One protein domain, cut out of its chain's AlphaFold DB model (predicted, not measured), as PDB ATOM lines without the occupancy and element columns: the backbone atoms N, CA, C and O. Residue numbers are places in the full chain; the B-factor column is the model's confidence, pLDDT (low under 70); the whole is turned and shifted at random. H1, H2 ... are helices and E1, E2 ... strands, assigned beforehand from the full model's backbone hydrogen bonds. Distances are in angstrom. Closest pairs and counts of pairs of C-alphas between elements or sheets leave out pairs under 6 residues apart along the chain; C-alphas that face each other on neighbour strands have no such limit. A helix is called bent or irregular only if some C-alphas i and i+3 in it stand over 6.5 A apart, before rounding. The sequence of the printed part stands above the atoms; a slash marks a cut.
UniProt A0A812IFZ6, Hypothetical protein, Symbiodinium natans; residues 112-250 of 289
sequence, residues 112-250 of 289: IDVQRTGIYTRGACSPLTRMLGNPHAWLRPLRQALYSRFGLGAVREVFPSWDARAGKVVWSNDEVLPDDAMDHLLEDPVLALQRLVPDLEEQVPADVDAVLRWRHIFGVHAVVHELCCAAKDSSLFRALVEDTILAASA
ATOM      1  N   ILE A 112     100.535 193.192 196.600       78.50
ATOM      2  CA  ILE A 112      99.450 192.708 195.730       78.50
ATOM      3  C   ILE A 112      99.339 193.570 194.477       78.50
ATOM      4  O   ILE A 112      99.219 193.043 193.370       78.50
ATOM      5  N   ASP A 113      99.434 194.891 194.626       80.56
ATOM      6  CA  ASP A 113      99.347 195.784 193.474       80.56
ATOM      7  C   ASP A 113     100.511 195.599 192.513       80.56
ATOM      8  O   ASP A 113     100.307 195.666 191.303       80.56
ATOM      9  N   VAL A 114     101.706 195.289 193.015       90.88
ATOM     10  CA  VAL A 114     102.863 195.021 192.157       90.88
ATOM     11  C   VAL A 114     102.662 193.734 191.380       90.88
ATOM     12  O   VAL A 114     102.853 193.722 190.170       90.88
ATOM     13  N   GLN A 115     102.230 192.665 192.052       88.94
ATOM     14  CA  GLN A 115     101.965 191.382 191.401       88.94
ATOM     15  C   GLN A 115     100.883 191.510 190.322       88.94
ATOM     16  O   GLN A 115     100.959 190.859 189.286       88.94
ATOM     17  N   ARG A 116      99.889 192.375 190.549       87.50
ATOM     18  CA  ARG A 116      98.783 192.609 189.616       87.50
ATOM     19  C   ARG A 116      99.149 193.534 188.458       87.50
ATOM     20  O   ARG A 116      98.725 193.295 187.334       87.50
ATOM     21  N   THR A 117      99.842 194.633 188.743       88.69
ATOM     22  CA  THR A 117     100.017 195.746 187.792       88.69
ATOM     23  C   THR A 117     101.423 195.838 187.215       88.69
ATOM     24  O   THR A 117     101.620 196.540 186.229       88.69
ATOM     25  N   GLY A 118     102.407 195.175 187.827       94.25
ATOM     26  CA  GLY A 118     103.823 195.362 187.513       94.25
ATOM     27  C   GLY A 118     104.357 196.743 187.910       94.25
ATOM     28  O   GLY A 118     105.426 197.130 187.446       94.25
ATOM     29  N   ILE A 119     103.631 197.511 188.734       93.25
ATOM     30  CA  ILE A 119     104.011 198.869 189.140       93.25
ATOM     31  C   ILE A 119     104.174 198.926 190.659       93.25
ATOM     32  O   ILE A 119     103.246 198.649 191.417       93.25
ATOM     33  N   TYR A 120     105.346 199.360 191.117       94.31
ATOM     34  CA  TYR A 120     105.627 199.630 192.522       94.31
ATOM     35  C   TYR A 120     105.810 201.135 192.736       94.31
ATOM     36  O   TYR A 120     106.891 201.695 192.557       94.31
ATOM     37  N   THR A 121     104.714 201.803 193.107       91.81
ATOM     38  CA  THR A 121     104.713 203.234 193.445       91.81
ATOM     39  C   THR A 121     104.742 203.416 194.958       91.81
ATOM     40  O   THR A 121     103.921 202.830 195.675       91.81
ATOM     41  N   ARG A 122     105.673 204.231 195.466       91.62
ATOM     42  CA  ARG A 122     105.748 204.590 196.892       91.62
ATOM     43  C   ARG A 122     106.089 206.056 197.092       91.62
ATOM     44  O   ARG A 122     106.799 206.659 196.299       91.62
ATOM     45  N   GLY A 123     105.586 206.617 198.189       91.38
ATOM     46  CA  GLY A 123     105.984 207.936 198.663       91.38
ATOM     47  C   GLY A 123     107.326 207.918 199.402       91.38
ATOM     48  O   GLY A 123     108.086 206.952 199.359       91.38
ATOM     49  N   ALA A 124     107.603 209.006 200.112       89.69
ATOM     50  CA  ALA A 124     108.713 209.097 201.049       89.69
ATOM     51  C   ALA A 124     108.266 208.583 202.426       89.69
ATOM     52  O   ALA A 124     107.412 209.195 203.064       89.69
ATOM     53  N   CYS A 125     108.840 207.475 202.900       92.19
ATOM     54  CA  CYS A 125     108.539 206.926 204.230       92.19
ATOM     55  C   CYS A 125     109.384 207.551 205.355       92.19
ATOM     56  O   CYS A 125     109.197 207.216 206.522       92.19
ATOM     57  N   SER A 126     110.296 208.472 205.022       94.94
ATOM     58  CA  SER A 126     111.166 209.143 205.984       94.94
ATOM     59  C   SER A 126     111.037 210.669 205.930       94.94
ATOM     60  O   SER A 126     111.103 211.242 204.834       94.94
ATOM     61  N   PRO A 127     110.989 211.361 207.090       94.56
ATOM     62  CA  PRO A 127     111.066 212.821 207.127       94.56
ATOM     63  C   PRO A 127     112.434 213.359 206.677       94.56
ATOM     64  O   PRO A 127     112.550 214.534 206.345       94.56
ATOM     65  N   LEU A 128     113.466 212.509 206.635       96.69
ATOM     66  CA  LEU A 128     114.826 212.876 206.239       96.69
ATOM     67  C   LEU A 128     115.116 212.574 204.765       96.69
ATOM     68  O   LEU A 128     116.267 212.638 204.345       96.69
ATOM     69  N   THR A 129     114.086 212.297 203.955       95.00
ATOM     70  CA  THR A 129     114.248 211.950 202.530       95.00
ATOM     71  C   THR A 129     115.017 213.006 201.740       95.00
ATOM     72  O   THR A 129     115.759 212.679 200.822       95.00
ATOM     73  N   ARG A 130     114.891 214.281 202.117       96.25
ATOM     74  CA  ARG A 130     115.660 215.370 201.506       96.25
ATOM     75  C   ARG A 130     117.167 215.277 201.772       96.25
ATOM     76  O   ARG A 130     117.948 215.690 200.924       96.25
ATOM     77  N   MET A 131     117.554 214.801 202.953       95.75
ATOM     78  CA  MET A 131     118.949 214.750 203.397       95.75
ATOM     79  C   MET A 131     119.611 213.430 203.025       95.75
ATOM     80  O   MET A 131     120.718 213.428 202.505       95.75
ATOM     81  N   LEU A 132     118.927 212.325 203.307       96.12
ATOM     82  CA  LEU A 132     119.501 210.994 203.177       96.12
ATOM     83  C   LEU A 132     119.079 210.345 201.857       96.12
ATOM     84  O   LEU A 132     119.837 209.565 201.293       96.12
ATOM     85  N   GLY A 133     117.898 210.690 201.327       95.69
ATOM     86  CA  GLY A 133     117.246 210.013 200.198       95.69
ATOM     87  C   GLY A 133     116.058 209.145 200.637       95.69
ATOM     88  O   GLY A 133     115.733 209.048 201.820       95.69
ATOM     89  N   ASN A 134     115.369 208.531 199.676       96.31
ATOM     90  CA  ASN A 134     114.197 207.700 199.958       96.31
ATOM     91  C   ASN A 134     114.633 206.260 200.294       96.31
ATOM     92  O   ASN A 134     115.269 205.643 199.437       96.31
ATOM     93  N   PRO A 135     114.253 205.681 201.453       96.56
ATOM     94  CA  PRO A 135     114.605 204.302 201.804       96.56
ATOM     95  C   PRO A 135     114.199 203.256 200.762       96.56
ATOM     96  O   PRO A 135     114.912 202.273 200.562       96.56
ATOM     97  N   HIS A 136     113.097 203.477 200.035       96.12
ATOM     98  CA  HIS A 136     112.743 202.599 198.923       96.12
ATOM     99  C   HIS A 136     113.843 202.602 197.849       96.12
ATOM    100  O   HIS A 136     114.199 201.545 197.349       96.12
ATOM    101  N   ALA A 137     114.490 203.719 197.525       94.62
ATOM    102  CA  ALA A 137     115.559 203.705 196.523       94.62
ATOM    103  C   ALA A 137     116.742 202.795 196.926       94.62
ATOM    104  O   ALA A 137     117.205 202.008 196.105       94.62
ATOM    105  N   TRP A 138     117.188 202.835 198.187       93.56
ATOM    106  CA  TRP A 138     118.351 202.052 198.651       93.56
ATOM    107  C   TRP A 138     118.056 200.563 198.778       93.56
ATOM    108  O   TRP A 138     118.910 199.728 198.505       93.56
ATOM    109  N   LEU A 139     116.823 200.224 199.155       97.62
ATOM    110  CA  LEU A 139     116.384 198.843 199.352       97.62
ATOM    111  C   LEU A 139     115.931 198.172 198.045       97.62
ATOM    112  O   LEU A 139     115.226 197.162 198.077       97.62
ATOM    113  N   ARG A 140     116.315 198.727 196.885       97.81
ATOM    114  CA  ARG A 140     116.047 198.128 195.571       97.81
ATOM    115  C   ARG A 140     116.563 196.688 195.456       97.81
ATOM    116  O   ARG A 140     115.757 195.861 195.041       97.81
ATOM    117  N   PRO A 141     117.790 196.330 195.889       98.56
ATOM    118  CA  PRO A 141     118.265 194.947 195.778       98.56
ATOM    119  C   PRO A 141     117.347 193.931 196.475       98.56
ATOM    120  O   PRO A 141     117.067 192.867 195.932       98.56
ATOM    121  N   LEU A 142     116.798 194.282 197.643       98.38
ATOM    122  CA  LEU A 142     115.867 193.409 198.367       98.38
ATOM    123  C   LEU A 142     114.514 193.278 197.648       98.38
ATOM    124  O   LEU A 142     113.899 192.215 197.663       98.38
ATOM    125  N   ARG A 143     114.051 194.345 196.980       97.88
ATOM    126  CA  ARG A 143     112.850 194.279 196.132       97.88
ATOM    127  C   ARG A 143     113.059 193.460 194.876       97.88
ATOM    128  O   ARG A 143     112.164 192.703 194.530       97.88
ATOM    129  N   GLN A 144     114.208 193.585 194.220       98.44
ATOM    130  CA  GLN A 144     114.537 192.769 193.053       98.44
ATOM    131  C   GLN A 144     114.534 191.278 193.395       98.44
ATOM    132  O   GLN A 144     113.993 190.486 192.622       98.44
ATOM    133  N   ALA A 145     115.023 190.923 194.587       98.56
ATOM    134  CA  ALA A 145     114.936 189.561 195.102       98.56
ATOM    135  C   ALA A 145     113.485 189.121 195.299       98.56
ATOM    136  O   ALA A 145     113.095 188.042 194.860       98.56
ATOM    137  N   LEU A 146     112.649 189.992 195.867       97.81
ATOM    138  CA  LEU A 146     111.226 189.709 196.031       97.81
ATOM    139  C   LEU A 146     110.499 189.566 194.681       97.81
ATOM    140  O   LEU A 146     109.650 188.690 194.534       97.81
ATOM    141  N   TYR A 147     110.842 190.388 193.682       98.06
ATOM    142  CA  TYR A 147     110.324 190.270 192.315       98.06
ATOM    143  C   TYR A 147     110.688 188.915 191.706       98.06
ATOM    144  O   TYR A 147     109.804 188.237 191.183       98.06
ATOM    145  N   SER A 148     111.953 188.500 191.842       98.44
ATOM    146  CA  SER A 148     112.431 187.193 191.382       98.44
ATOM    147  C   SER A 148     111.677 186.046 192.061       98.44
ATOM    148  O   SER A 148     111.111 185.185 191.388       98.44
ATOM    149  N   ARG A 149     111.550 186.093 193.394       97.62
ATOM    150  CA  ARG A 149     110.817 185.098 194.192       97.62
ATOM    151  C   ARG A 149     109.349 184.967 193.791       97.62
ATOM    152  O   ARG A 149     108.787 183.875 193.832       97.62
ATOM    153  N   PHE A 150     108.717 186.069 193.401       96.12
ATOM    154  CA  PHE A 150     107.338 186.080 192.911       96.12
ATOM    155  C   PHE A 150     107.201 185.746 191.420       96.12
ATOM    156  O   PHE A 150     106.080 185.741 190.913       96.12
ATOM    157  N   GLY A 151     108.300 185.457 190.717       97.25
ATOM    158  CA  GLY A 151     108.289 185.162 189.284       97.25
ATOM    159  C   GLY A 151     107.825 186.346 188.434       97.25
ATOM    160  O   GLY A 151     107.228 186.147 187.375       97.25
ATOM    161  N   LEU A 152     108.037 187.575 188.910       96.88
ATOM    162  CA  LEU A 152     107.664 188.784 188.183       96.88
ATOM    163  C   LEU A 152     108.703 189.099 187.102       96.88
ATOM    164  O   LEU A 152     109.888 188.821 187.260       96.88
ATOM    165  N   GLY A 153     108.246 189.708 186.007       97.44
ATOM    166  CA  GLY A 153     109.125 190.303 185.001       97.44
ATOM    167  C   GLY A 153     109.665 191.663 185.447       97.44
ATOM    168  O   GLY A 153     109.798 191.942 186.637       97.44
ATOM    169  N   ALA A 154     109.945 192.535 184.480       98.12
ATOM    170  CA  ALA A 154     110.313 193.915 184.765       98.12
ATOM    171  C   ALA A 154     109.203 194.628 185.560       98.12
ATOM    172  O   ALA A 154     108.034 194.606 185.167       98.12
ATOM    173  N   VAL A 155     109.575 195.265 186.669       98.06
ATOM    174  CA  VAL A 155     108.673 196.058 187.509       98.06
ATOM    175  C   VAL A 155     109.002 197.531 187.332       98.06
ATOM    176  O   VAL A 155     110.153 197.950 187.440       98.06
ATOM    177  N   ARG A 156     107.974 198.342 187.091       97.75
ATOM    178  CA  ARG A 156     108.098 199.794 187.011       97.75
ATOM    179  C   ARG A 156     108.086 200.397 188.415       97.75
ATOM    180  O   ARG A 156     107.060 200.379 189.096       97.75
ATOM    181  N   GLU A 157     109.208 200.960 188.841       97.31
ATOM    182  CA  GLU A 157     109.368 201.620 190.136       97.31
ATOM    183  C   GLU A 157     109.205 203.142 190.025       97.31
ATOM    184  O   GLU A 157     109.862 203.794 189.211       97.31
ATOM    185  N   VAL A 158     108.357 203.721 190.882       95.06
ATOM    186  CA  VAL A 158     108.070 205.165 190.895       95.06
ATOM    187  C   VAL A 158     108.130 205.715 192.319       95.06
ATOM    188  O   VAL A 158     107.270 205.394 193.146       95.06
ATOM    189  N   PHE A 159     109.111 206.579 192.607       94.56
ATOM    190  CA  PHE A 159     109.290 207.179 193.936       94.56
ATOM    191  C   PHE A 159     109.706 208.646 193.877       94.56
ATOM    192  O   PHE A 159     110.417 209.046 192.954       94.56
ATOM    193  N   PRO A 160     109.367 209.454 194.895       95.62
ATOM    194  CA  PRO A 160     109.938 210.777 195.040       95.62
ATOM    195  C   PRO A 160     111.375 210.678 195.563       95.62
ATOM    196  O   PRO A 160     111.675 209.933 196.502       95.62
ATOM    197  N   SER A 161     112.245 211.496 194.985       94.19
ATOM    198  CA  SER A 161     113.619 211.747 195.409       94.19
ATOM    199  C   SER A 161     113.858 213.255 195.483       94.19
ATOM    200  O   SER A 161     113.148 214.042 194.850       94.19
ATOM    201  N   TRP A 162     114.823 213.683 196.293       95.50
ATOM    202  CA  TRP A 162     115.210 215.087 196.355       95.50
ATOM    203  C   TRP A 162     116.399 215.345 195.434       95.50
ATOM    204  O   TRP A 162     117.480 214.799 195.649       95.50
ATOM    205  N   ASP A 163     116.218 216.206 194.436       95.38
ATOM    206  CA  ASP A 163     117.316 216.695 193.610       95.38
ATOM    207  C   ASP A 163     117.942 217.917 194.293       95.38
ATOM    208  O   ASP A 163     117.394 219.023 194.273       95.38
ATOM    209  N   ALA A 164     119.109 217.713 194.909       94.62
ATOM    210  CA  ALA A 164     119.840 218.775 195.594       94.62
ATOM    211  C   ALA A 164     120.332 219.879 194.645       94.62
ATOM    212  O   ALA A 164     120.429 221.028 195.072       94.62
ATOM    213  N   ARG A 165     120.609 219.561 193.371       95.25
ATOM    214  CA  ARG A 165     121.074 220.542 192.379       95.25
ATOM    215  C   ARG A 165     119.924 221.412 191.891       95.25
ATOM    216  O   ARG A 165     120.079 222.623 191.790       95.25
ATOM    217  N   ALA A 166     118.773 220.803 191.611       95.19
ATOM    218  CA  ALA A 166     117.582 221.525 191.167       95.19
ATOM    219  C   ALA A 166     116.748 222.110 192.322       95.19
ATOM    220  O   ALA A 166     115.814 222.870 192.072       95.19
ATOM    221  N   GLY A 167     117.051 221.747 193.575       96.56
ATOM    222  CA  GLY A 167     116.350 222.231 194.765       96.56
ATOM    223  C   GLY A 167     114.874 221.833 194.812       96.56
ATOM    224  O   GLY A 167     114.060 222.588 195.346       96.56
ATOM    225  N   LYS A 168     114.507 220.686 194.228       96.81
ATOM    226  CA  LYS A 168     113.110 220.243 194.098       96.81
ATOM    227  C   LYS A 168     112.963 218.728 194.218       96.81
ATOM    228  O   LYS A 168     113.921 217.976 194.051       96.81
ATOM    229  N   VAL A 169     111.732 218.283 194.465       95.94
ATOM    230  CA  VAL A 169     111.371 216.862 194.391       95.94
ATOM    231  C   VAL A 169     111.290 216.435 192.927       95.94
ATOM    232  O   VAL A 169     110.668 217.117 192.109       95.94
ATOM    233  N   VAL A 170     111.893 215.293 192.609       96.25
ATOM    234  CA  VAL A 170     111.823 214.630 191.304       96.25
ATOM    235  C   VAL A 170     111.322 213.209 191.510       96.25
ATOM    236  O   VAL A 170     111.745 212.522 192.439       96.25
ATOM    237  N   TRP A 171     110.408 212.769 190.652       95.69
ATOM    238  CA  TRP A 171     109.892 211.407 190.676       95.69
ATOM    239  C   TRP A 171     110.702 210.533 189.724       95.69
ATOM    240  O   TRP A 171     110.786 210.847 188.536       95.69
ATOM    241  N   SER A 172     111.303 209.464 190.247       95.00
ATOM    242  CA  SER A 172     111.910 208.428 189.413       95.00
ATOM    243  C   SER A 172     110.821 207.630 188.697       95.00
ATOM    244  O   SER A 172     109.674 207.574 189.147       95.00
ATOM    245  N   ASN A 173     111.179 207.029 187.568       96.56
ATOM    246  CA  ASN A 173     110.310 206.136 186.818       96.56
ATOM    247  C   ASN A 173     111.198 205.120 186.101       96.56
ATOM    248  O   ASN A 173     111.517 205.289 184.925       96.56
ATOM    249  N   ASP A 174     111.651 204.133 186.863       97.75
ATOM    250  CA  ASP A 174     112.658 203.175 186.422       97.75
ATOM    251  C   ASP A 174     111.995 201.835 186.109       97.75
ATOM    252  O   ASP A 174     111.111 201.385 186.837       97.75
ATOM    253  N   GLU A 175     112.449 201.172 185.052       98.25
ATOM    254  CA  GLU A 175     112.126 199.771 184.804       98.25
ATOM    255  C   GLU A 175     113.204 198.898 185.458       98.25
ATOM    256  O   GLU A 175     114.392 199.034 185.162       98.25
ATOM    257  N   VAL A 176     112.799 198.045 186.396       98.31
ATOM    258  CA  VAL A 176     113.705 197.273 187.249       98.31
ATOM    259  C   VAL A 176     113.479 195.784 187.020       98.31
ATOM    260  O   VAL A 176     112.374 195.277 187.195       98.31
ATOM    261  N   LEU A 177     114.541 195.079 186.634       98.50
ATOM    262  CA  LEU A 177     114.507 193.633 186.423       98.50
ATOM    263  C   LEU A 177     114.618 192.867 187.753       98.50
ATOM    264  O   LEU A 177     115.275 193.357 188.680       98.50
ATOM    265  N   PRO A 178     114.004 191.675 187.853       98.56
ATOM    266  CA  PRO A 178     114.196 190.782 188.991       98.56
ATOM    267  C   PRO A 178     115.666 190.348 189.101       98.56
ATOM    268  O   PRO A 178     116.344 190.173 188.089       98.56
ATOM    269  N   ASP A 179     116.142 190.171 190.331       98.62
ATOM    270  CA  ASP A 179     117.507 189.729 190.656       98.62
ATOM    271  C   ASP A 179     117.470 188.995 192.001       98.62
ATOM    272  O   ASP A 179     117.089 189.583 193.009       98.62
ATOM    273  N   ASP A 180     117.830 187.714 192.023       98.56
ATOM    274  CA  ASP A 180     117.762 186.849 193.204       98.56
ATOM    275  C   ASP A 180     118.999 186.919 194.115       98.56
ATOM    276  O   ASP A 180     119.021 186.260 195.158       98.56
ATOM    277  N   ALA A 181     119.999 187.753 193.809       98.56
ATOM    278  CA  ALA A 181     121.245 187.828 194.577       98.56
ATOM    279  C   ALA A 181     121.036 188.081 196.086       98.56
ATOM    280  O   ALA A 181     121.841 187.649 196.917       98.56
ATOM    281  N   MET A 182     119.949 188.767 196.452       98.50
ATOM    282  CA  MET A 182     119.598 189.104 197.838       98.50
ATOM    283  C   MET A 182     118.436 188.271 198.406       98.50
ATOM    284  O   MET A 182     117.915 188.615 199.465       98.50
ATOM    285  N   ASP A 183     118.032 187.177 197.754       98.56
ATOM    286  CA  ASP A 183     116.877 186.361 198.168       98.56
ATOM    287  C   ASP A 183     117.002 185.830 199.602       98.56
ATOM    288  O   ASP A 183     116.070 185.935 200.397       98.56
ATOM    289  N   HIS A 184     118.198 185.385 199.984       98.25
ATOM    290  CA  HIS A 184     118.490 184.915 201.340       98.25
ATOM    291  C   HIS A 184     118.226 185.967 202.439       98.25
ATOM    292  O   HIS A 184     117.952 185.596 203.578       98.25
ATOM    293  N   LEU A 185     118.272 187.269 202.124       98.50
ATOM    294  CA  LEU A 185     117.992 188.344 203.085       98.50
ATOM    295  C   LEU A 185     116.489 188.525 203.348       98.50
ATOM    296  O   LEU A 185     116.112 189.079 204.378       98.50
ATOM    297  N   LEU A 186     115.606 188.033 202.471       98.06
ATOM    298  CA  LEU A 186     114.154 188.083 202.697       98.06
ATOM    299  C   LEU A 186     113.721 187.212 203.888       98.06
ATOM    300  O   LEU A 186     112.644 187.421 204.452       98.06
ATOM    301  N   GLU A 187     114.577 186.278 204.310       97.88
ATOM    302  CA  GLU A 187     114.338 185.405 205.456       97.88
ATOM    303  C   GLU A 187     114.684 186.029 206.807       97.88
ATOM    304  O   GLU A 187     114.233 185.531 207.839       97.88
ATOM    305  N   ASP A 188     115.425 187.130 206.842       97.69
ATOM    306  CA  ASP A 188     115.863 187.729 208.097       97.69
ATOM    307  C   ASP A 188     115.941 189.258 207.956       97.69
ATOM    308  O   ASP A 188     116.916 189.781 207.408       97.69
ATOM    309  N   PRO A 189     114.927 190.000 208.447       97.25
ATOM    310  CA  PRO A 189     114.911 191.455 208.329       97.25
ATOM    311  C   PRO A 189     116.065 192.121 209.092       97.25
ATOM    312  O   PRO A 189     116.529 193.180 208.674       97.25
ATOM    313  N   VAL A 190     116.562 191.512 210.176       96.25
ATOM    314  CA  VAL A 190     117.695 192.054 210.939       96.25
ATOM    315  C   VAL A 190     118.974 191.919 210.122       96.25
ATOM    316  O   VAL A 190     119.709 192.895 209.966       96.25
ATOM    317  N   LEU A 191     119.208 190.744 209.533       97.50
ATOM    318  CA  LEU A 191     120.344 190.529 208.637       97.50
ATOM    319  C   LEU A 191     120.267 191.436 207.399       97.50
ATOM    320  O   LEU A 191     121.279 192.003 206.982       97.50
ATOM    321  N   ALA A 192     119.073 191.619 206.829       98.12
ATOM    322  CA  ALA A 192     118.853 192.518 205.701       98.12
ATOM    323  C   ALA A 192     119.215 193.973 206.042       98.12
ATOM    324  O   ALA A 192     119.922 194.621 205.267       98.12
ATOM    325  N   LEU A 193     118.786 194.469 207.210       97.12
ATOM    326  CA  LEU A 193     119.149 195.798 207.713       97.12
ATOM    327  C   LEU A 193     120.666 195.933 207.881       97.12
ATOM    328  O   LEU A 193     121.254 196.859 207.330       97.12
ATOM    329  N   GLN A 194     121.305 194.978 208.562       96.38
ATOM    330  CA  GLN A 194     122.756 194.974 208.780       96.38
ATOM    331  C   GLN A 194     123.545 194.980 207.465       96.38
ATOM    332  O   GLN A 194     124.590 195.623 207.368       96.38
ATOM    333  N   ARG A 195     123.061 194.261 206.445       97.69
ATOM    334  CA  ARG A 195     123.775 194.101 205.175       97.69
ATOM    335  C   ARG A 195     123.588 195.273 204.218       97.69
ATOM    336  O   ARG A 195     124.550 195.644 203.544       97.69
ATOM    337  N   LEU A 196     122.364 195.790 204.106       97.31
ATOM    338  CA  LEU A 196     121.992 196.795 203.103       97.31
ATOM    339  C   LEU A 196     122.051 198.224 203.638       97.31
ATOM    340  O   LEU A 196     122.222 199.155 202.853       97.31
ATOM    341  N   VAL A 197     121.902 198.403 204.950       96.06
ATOM    342  CA  VAL A 197     121.924 199.717 205.598       96.06
ATOM    343  C   VAL A 197     122.791 199.651 206.862       96.06
ATOM    344  O   VAL A 197     122.291 199.872 207.968       96.06
ATOM    345  N   PRO A 198     124.091 199.314 206.721       95.56
ATOM    346  CA  PRO A 198     124.995 199.267 207.863       95.56
ATOM    347  C   PRO A 198     125.039 200.634 208.550       95.56
ATOM    348  O   PRO A 198     124.959 201.672 207.890       95.56
ATOM    349  N   ASP A 199     125.138 200.626 209.876       94.56
ATOM    350  CA  ASP A 199     125.288 201.839 210.687       94.56
ATOM    351  C   ASP A 199     124.141 202.853 210.499       94.56
ATOM    352  O   ASP A 199     124.342 204.065 210.564       94.56
ATOM    353  N   LEU A 200     122.910 202.368 210.270       94.56
ATOM    354  CA  LEU A 200     121.710 203.190 210.039       94.56
ATOM    355  C   LEU A 200     121.557 204.351 211.041       94.56
ATOM    356  O   LEU A 200     121.173 205.456 210.654       94.56
ATOM    357  N   GLU A 201     121.850 204.124 212.322       93.62
ATOM    358  CA  GLU A 201     121.758 205.175 213.340       93.62
ATOM    359  C   GLU A 201     122.828 206.264 213.172       93.62
ATOM    360  O   GLU A 201     122.544 207.440 213.402       93.62
ATOM    361  N   GLU A 202     124.032 205.884 212.740       94.69
ATOM    362  CA  GLU A 202     125.178 206.780 212.548       94.69
ATOM    363  C   GLU A 202     125.058 207.603 211.259       94.69
ATOM    364  O   GLU A 202     125.579 208.716 211.179       94.69
ATOM    365  N   GLN A 203     124.314 207.100 210.267       94.31
ATOM    366  CA  GLN A 203     124.020 207.833 209.031       94.31
ATOM    367  C   GLN A 203     123.165 209.087 209.270       94.31
ATOM    368  O   GLN A 203     123.166 210.003 208.441       94.31
ATOM    369  N   VAL A 204     122.420 209.159 210.381       95.62
ATOM    370  CA  VAL A 204     121.609 210.334 210.717       95.62
ATOM    371  C   VAL A 204     122.471 211.373 211.443       95.62
ATOM    372  O   VAL A 204     122.968 211.083 212.532       95.62
ATOM    373  N   PRO A 205     122.589 212.616 210.930       95.88
ATOM    374  CA  PRO A 205     123.414 213.637 211.569       95.88
ATOM    375  C   PRO A 205     123.065 213.883 213.045       95.88
ATOM    376  O   PRO A 205     121.903 213.813 213.473       95.88
ATOM    377  N   ALA A 206     124.103 214.164 213.838       94.50
ATOM    378  CA  ALA A 206     124.015 214.290 215.292       94.50
ATOM    379  C   ALA A 206     123.058 215.408 215.752       94.50
ATOM    380  O   ALA A 206     122.481 215.310 216.832       94.50
ATOM    381  N   ASP A 207     122.884 216.437 214.926       95.81
ATOM    382  CA  ASP A 207     122.074 217.633 215.158       95.81
ATOM    383  C   ASP A 207     120.585 217.468 214.803       95.81
ATOM    384  O   ASP A 207     119.772 218.329 215.146       95.81
ATOM    385  N   VAL A 208     120.195 216.363 214.157       96.56
ATOM    386  CA  VAL A 208     118.786 216.066 213.863       96.56
ATOM    387  C   VAL A 208     118.037 215.719 215.152       96.56
ATOM    388  O   VAL A 208     118.483 214.886 215.943       96.56
ATOM    389  N   ASP A 209     116.851 216.312 215.331       95.88
ATOM    390  CA  ASP A 209     115.954 216.020 216.452       95.88
ATOM    391  C   ASP A 209     115.709 214.508 216.623       95.88
ATOM    392  O   ASP A 209     115.455 213.782 215.659       95.88
ATOM    393  N   ALA A 210     115.738 214.037 217.873       94.06
ATOM    394  CA  ALA A 210     115.634 212.617 218.198       94.06
ATOM    395  C   ALA A 210     114.336 211.967 217.680       94.06
ATOM    396  O   ALA A 210     114.347 210.798 217.299       94.06
ATOM    397  N   VAL A 211     113.221 212.709 217.617       93.75
ATOM    398  CA  VAL A 211     111.951 212.192 217.082       93.75
ATOM    399  C   VAL A 211     112.029 212.044 215.566       93.75
ATOM    400  O   VAL A 211     111.562 211.040 215.029       93.75
ATOM    401  N   LEU A 212     112.627 213.008 214.860       95.62
ATOM    402  CA  LEU A 212     112.839 212.902 213.412       95.62
ATOM    403  C   LEU A 212     113.817 211.778 213.058       95.62
ATOM    404  O   LEU A 212     113.545 211.025 212.122       95.62
ATOM    405  N   ARG A 213     114.900 211.628 213.834       95.94
ATOM    406  CA  ARG A 213     115.838 210.503 213.721       95.94
ATOM    407  C   ARG A 213     115.114 209.173 213.880       95.94
ATOM    408  O   ARG A 213     115.194 208.330 212.993       95.94
ATOM    409  N   TRP A 214     114.349 209.004 214.958       95.69
ATOM    410  CA  TRP A 214     113.607 207.766 215.183       95.69
ATOM    411  C   TRP A 214     112.581 207.488 214.081       95.69
ATOM    412  O   TRP A 214     112.485 206.363 213.607       95.69
ATOM    413  N   ARG A 215     111.855 208.507 213.601       95.62
ATOM    414  CA  ARG A 215     110.927 208.355 212.466       95.62
ATOM    415  C   ARG A 215     111.635 207.906 211.189       95.62
ATOM    416  O   ARG A 215     111.051 207.159 210.411       95.62
ATOM    417  N   HIS A 216     112.867 208.360 210.957       96.50
ATOM    418  CA  HIS A 216     113.679 207.873 209.846       96.50
ATOM    419  C   HIS A 216     114.046 206.395 210.029       96.50
ATOM    420  O   HIS A 216     113.751 205.610 209.131       96.50
ATOM    421  N   ILE A 217     114.590 206.018 211.191       96.56
ATOM    422  CA  ILE A 217     114.949 204.626 211.518       96.56
ATOM    423  C   ILE A 217     113.725 203.712 211.374       96.56
ATOM    424  O   ILE A 217     113.769 202.719 210.651       96.56
ATOM    425  N   PHE A 218     112.592 204.104 211.962       96.94
ATOM    426  CA  PHE A 218     111.317 203.405 211.823       96.94
ATOM    427  C   PHE A 218     110.911 203.238 210.357       96.94
ATOM    428  O   PHE A 218     110.517 202.149 209.955       96.94
ATOM    429  N   GLY A 219     111.024 204.295 209.547       96.44
ATOM    430  CA  GLY A 219     110.709 204.245 208.122       96.44
ATOM    431  C   GLY A 219     111.554 203.219 207.364       96.44
ATOM    432  O   GLY A 219     111.012 202.483 206.546       96.44
ATOM    433  N   VAL A 220     112.854 203.123 207.660       97.25
ATOM    434  CA  VAL A 220     113.750 202.131 207.042       97.25
ATOM    435  C   VAL A 220     113.390 200.709 207.484       97.25
ATOM    436  O   VAL A 220     113.196 199.845 206.626       97.25
ATOM    437  N   HIS A 221     113.218 200.476 208.791       97.25
ATOM    438  CA  HIS A 221     112.789 199.174 209.320       97.25
ATOM    439  C   HIS A 221     111.452 198.740 208.711       97.25
ATOM    440  O   HIS A 221     111.323 197.608 208.254       97.25
ATOM    441  N   ALA A 222     110.472 199.643 208.636       96.06
ATOM    442  CA  ALA A 222     109.164 199.357 208.062       96.06
ATOM    443  C   ALA A 222     109.255 198.858 206.616       96.06
ATOM    444  O   ALA A 222     108.558 197.907 206.278       96.06
ATOM    445  N   VAL A 223     110.130 199.440 205.785       96.38
ATOM    446  CA  VAL A 223     110.313 198.977 204.400       96.38
ATOM    447  C   VAL A 223     110.977 197.602 204.354       96.38
ATOM    448  O   VAL A 223     110.518 196.745 203.606       96.38
ATOM    449  N   VAL A 224     112.021 197.346 205.151       97.44
ATOM    450  CA  VAL A 224     112.664 196.018 205.172       97.44
ATOM    451  C   VAL A 224     111.681 194.944 205.639       97.44
ATOM    452  O   VAL A 224     111.497 193.935 204.956       97.44
ATOM    453  N   HIS A 225     110.989 195.184 206.754       96.38
ATOM    454  CA  HIS A 225     109.978 194.262 207.266       96.38
ATOM    455  C   HIS A 225     108.814 194.083 206.289       96.38
ATOM    456  O   HIS A 225     108.331 192.966 206.150       96.38
ATOM    457  N   GLU A 226     108.377 195.125 205.571       95.06
ATOM    458  CA  GLU A 226     107.334 195.012 204.533       95.06
ATOM    459  C   GLU A 226     107.731 193.968 203.480       95.06
ATOM    460  O   GLU A 226     106.917 193.109 203.135       95.06
ATOM    461  N   LEU A 227     108.987 193.997 203.020       96.31
ATOM    462  CA  LEU A 227     109.509 193.084 201.998       96.31
ATOM    463  C   LEU A 227     109.688 191.655 202.522       96.31
ATOM    464  O   LEU A 227     109.208 190.711 201.893       96.31
ATOM    465  N   CYS A 228     110.303 191.486 203.694       96.62
ATOM    466  CA  CYS A 228     110.469 190.173 204.325       96.62
ATOM    467  C   CYS A 228     109.114 189.538 204.685       96.62
ATOM    468  O   CYS A 228     108.905 188.339 204.499       96.62
ATOM    469  N   CYS A 229     108.155 190.331 205.171       94.62
ATOM    470  CA  CYS A 229     106.815 189.839 205.469       94.62
ATOM    471  C   CYS A 229     106.043 189.464 204.204       94.62
ATOM    472  O   CYS A 229     105.357 188.444 204.223       94.62
ATOM    473  N   ALA A 230     106.175 190.231 203.115       93.31
ATOM    474  CA  ALA A 230     105.584 189.880 201.825       93.31
ATOM    475  C   ALA A 230     106.131 188.541 201.303       93.31
ATOM    476  O   ALA A 230     105.354 187.691 200.877       93.31
ATOM    477  N   ALA A 231     107.443 188.317 201.413       94.88
ATOM    478  CA  ALA A 231     108.089 187.056 201.054       94.88
ATOM    479  C   ALA A 231     107.560 185.834 201.831       94.88
ATOM    480  O   ALA A 231     107.564 184.728 201.296       94.88
ATOM    481  N   LYS A 232     107.120 186.029 203.080       94.06
ATOM    482  CA  LYS A 232     106.707 184.962 204.010       94.06
ATOM    483  C   LYS A 232     105.196 184.846 204.216       94.06
ATOM    484  O   LYS A 232     104.771 184.051 205.049       94.06
ATOM    485  N   ASP A 233     104.406 185.685 203.547       90.12
ATOM    486  CA  ASP A 233     102.970 185.862 203.814       90.12
ATOM    487  C   ASP A 233     102.666 186.084 205.314       90.12
ATOM    488  O   ASP A 233     101.788 185.463 205.913       90.12
ATOM    489  N   SER A 234     103.450 186.954 205.962       90.25
ATOM    490  CA  SER A 234     103.338 187.238 207.401       90.25
ATOM    491  C   SER A 234     102.925 188.686 207.698       90.25
ATOM    492  O   SER A 234     102.868 189.550 206.824       90.25
ATOM    493  N   SER A 235     102.576 188.967 208.957       88.19
ATOM    494  CA  SER A 235     102.042 190.272 209.371       88.19
ATOM    495  C   SER A 235     103.153 191.282 209.684       88.19
ATOM    496  O   SER A 235     103.758 191.196 210.754       88.19
ATOM    497  N   LEU A 236     103.290 192.330 208.858       90.00
ATOM    498  CA  LEU A 236     104.201 193.469 209.088       90.00
ATOM    499  C   LEU A 236     104.085 194.068 210.494       90.00
ATOM    500  O   LEU A 236     105.083 194.258 211.177       90.00
ATOM    501  N   PHE A 237     102.863 194.330 210.967       88.62
ATOM    502  CA  PHE A 237     102.666 194.926 212.293       88.62
ATOM    503  C   PHE A 237     103.215 194.042 213.418       88.62
ATOM    504  O   PHE A 237     103.736 194.544 214.405       88.62
ATOM    505  N   ARG A 238     103.101 192.719 213.262       89.56
ATOM    506  CA  ARG A 238     103.591 191.774 214.269       89.56
ATOM    507  C   ARG A 238     105.117 191.800 214.281       89.56
ATOM    508  O   ARG A 238     105.696 191.977 215.343       89.56
ATOM    509  N   ALA A 239     105.725 191.729 213.098       92.69
ATOM    510  CA  ALA A 239     107.171 191.790 212.937       92.69
ATOM    511  C   ALA A 239     107.770 193.099 213.490       92.69
ATOM    512  O   ALA A 239     108.754 193.052 214.217       92.69
ATOM    513  N   LEU A 240     107.130 194.251 213.247       93.38
ATOM    514  CA  LEU A 240     107.581 195.544 213.784       93.38
ATOM    515  C   LEU A 240     107.446 195.664 215.309       93.38
ATOM    516  O   LEU A 240     108.263 196.330 215.933       93.38
ATOM    517  N   VAL A 241     106.421 195.057 215.915       91.50
ATOM    518  CA  VAL A 241     106.261 195.037 217.383       91.50
ATOM    519  C   VAL A 241     107.293 194.121 218.043       91.50
ATOM    520  O   VAL A 241     107.739 194.400 219.153       91.50
ATOM    521  N   GLU A 242     107.664 193.034 217.369       93.81
ATOM    522  CA  GLU A 242     108.661 192.067 217.836       93.81
ATOM    523  C   GLU A 242     110.114 192.525 217.558       93.81
ATOM    524  O   GLU A 242     111.054 191.908 218.059       93.81
ATOM    525  N   ASP A 243     110.317 193.620 216.812       95.12
ATOM    526  CA  ASP A 243     111.635 194.183 216.499       95.12
ATOM    527  C   ASP A 243     112.252 194.887 217.721       95.12
ATOM    528  O   ASP A 243     111.956 196.040 218.053       95.12
ATOM    529  N   THR A 244     113.144 194.168 218.403       94.12
ATOM    530  CA  THR A 244     113.821 194.640 219.615       94.12
ATOM    531  C   THR A 244     114.805 195.776 219.353       94.12
ATOM    532  O   THR A 244     115.000 196.608 220.241       94.12
ATOM    533  N   ILE A 245     115.393 195.850 218.153       91.19
ATOM    534  CA  ILE A 245     116.318 196.923 217.766       91.19
ATOM    535  C   ILE A 245     115.518 198.214 217.619       91.19
ATOM    536  O   ILE A 245     115.813 199.209 218.277       91.19
ATOM    537  N   LEU A 246     114.428 198.171 216.850       92.38
ATOM    538  CA  LEU A 246     113.547 199.318 216.656       92.38
ATOM    539  C   LEU A 246     112.936 199.817 217.975       92.38
ATOM    540  O   LEU A 246     112.804 201.029 218.185       92.38
ATOM    541  N   ALA A 247     112.565 198.891 218.865       92.31
ATOM    542  CA  ALA A 247     112.063 199.219 220.194       92.31
ATOM    543  C   ALA A 247     113.126 199.912 221.066       92.31
ATOM    544  O   ALA A 247     112.793 200.851 221.791       92.31
ATOM    545  N   ALA A 248     114.393 199.491 220.978       91.00
ATOM    546  CA  ALA A 248     115.503 200.101 221.709       91.00
ATOM    547  C   ALA A 248     115.829 201.522 221.215       91.00
ATOM    548  O   ALA A 248     116.166 202.384 222.029       91.00
ATOM    549  N   SER A 249     115.660 201.797 219.919       89.50
ATOM    550  CA  SER A 249     115.893 203.126 219.331       89.50
ATOM    551  C   SER A 249     114.750 204.121 219.589       89.50
ATOM    552  O   SER A 249     114.864 205.301 219.244       89.50
ATOM    553  N   ALA A 250     113.621 203.681 220.162       91.75
ATOM    554  CA  ALA A 250     112.479 204.550 220.424       91.75
ATOM    555  C   ALA A 250     112.828 205.651 221.439       91.75
ATOM    556  O   ALA A 250     113.367 205.357 222.510       91.75
TER     557      ALA A 250
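What this domain is: This is residues 112 to 250 of the 289 residues of the protein "Hypothetical protein" of Symbiodinium natans (UniProt A0A812IFZ6). A small three-strand sheet, E1, E2 and E5, continues into a two-strand hairpin, E3 and E4; H3 and H4 lie between the sheet and the long helix H7, with H5 and H6 packed on one side of H7 and H8 and H9 on another. The printed part has 139 residues with nine named helices and five named strands, in the order H1 E1 H2 H3 H4 E2 E3 E4 E5 H5 H6 H7 H8 H9. The sheet order E1 E2 E5 is mixed, and the class is mostly helix. The whole is compact, with a radius of gyration of the C-alphas of 15.0 A and spans of 44 by 40 by 23 A.

How they stand to each other: Start at E2, residues 155 to 158: its parallel neighbour is E1, residues 119 to 121, with N 120 and O 156 2.8 A apart, and its antiparallel neighbour is E5, residues 174 to 176, with N 155 and O 176 2.8 A apart. E2 runs on at 57 degrees into E3, residues 160 to 163, which forms an antiparallel hairpin with E4, residues 168 to 171; look for N 161 and O 170, 2.8 A apart. H1, residues 112 to 117, touches no helix; its closest C-alphas to E1 are Val 114 and Tyr 120, 5.4 A apart. E1, H2 (residues 129 to 132), H3 (residues 135 to 138), H4 (residues 140 to 149) and E2 form a strand-helix-strand unit, parallel neighbour strands with helices between along the chain. H2 comes closest to E3 at C-alphas 130 and 162, 5.2 A. H4 only grazes the sheet, with residues 140 to 147. The hub is H7, residues 210 to 232, touching six helices, H3 among them at C-alphas 135 and 220, 5.7 A, with its residues 219 to 223 alone. With residues 224 to 231 alone it touches H4, the same way at a shallow tilt of 18 degrees, closest at C-alphas 146 and 231, 6.5 A. H5, residues 180 to 187, is irregular, C-alphas 181 and 184 being 7.9 A apart; it touches H7, about perpendicular at 76 degrees, closest at C-alphas 186 and 228, 4.5 A, with H7 residues 227 to 232 alone. H6, residues 189 to 196, touches H7 residues 221 to 228 alone, closest at C-alphas 189 and 225, 5.8 A. H8, residues 236 to 242, touches H7 residues 221 to 229 alone, closest at C-alphas 226 and 236, 5.7 A. H9, residues 244 to 248, only just touches H7 residues 217 to 221 alone, with 3 pairs of C-alphas within 8 A, closest 218 and 246, 6.7 A. Every O i to N i+4 pair is within hydrogen-bond range in H1, H4, H6, H7, H8 and H9; H5 has 0 of 4 but 3 of 5 O i to N i+3 pairs, and H2 and H3 are too short for an i+4 pair.

Where its parts are: Find C-alpha 112, where H1 begins, at (99.450, 192.708, 195.730). H7 runs 32.3 A from C-alpha 210 at (115.634, 212.617, 218.198) to C-alpha 232; H4 measures 14.1 A and H5 12.8 A. H9 ends at C-alpha 248, (115.503, 200.101, 221.709).

The domain as a whole: The two C-alphas farthest apart are those of Gly 151 and Asp 207, 43.7 A. The printed part has no cut, and the link from H6 to H7, residues 197 to 209, is long. Mean pLDDT of the printed part is 95.1, and no printed residue is under 70.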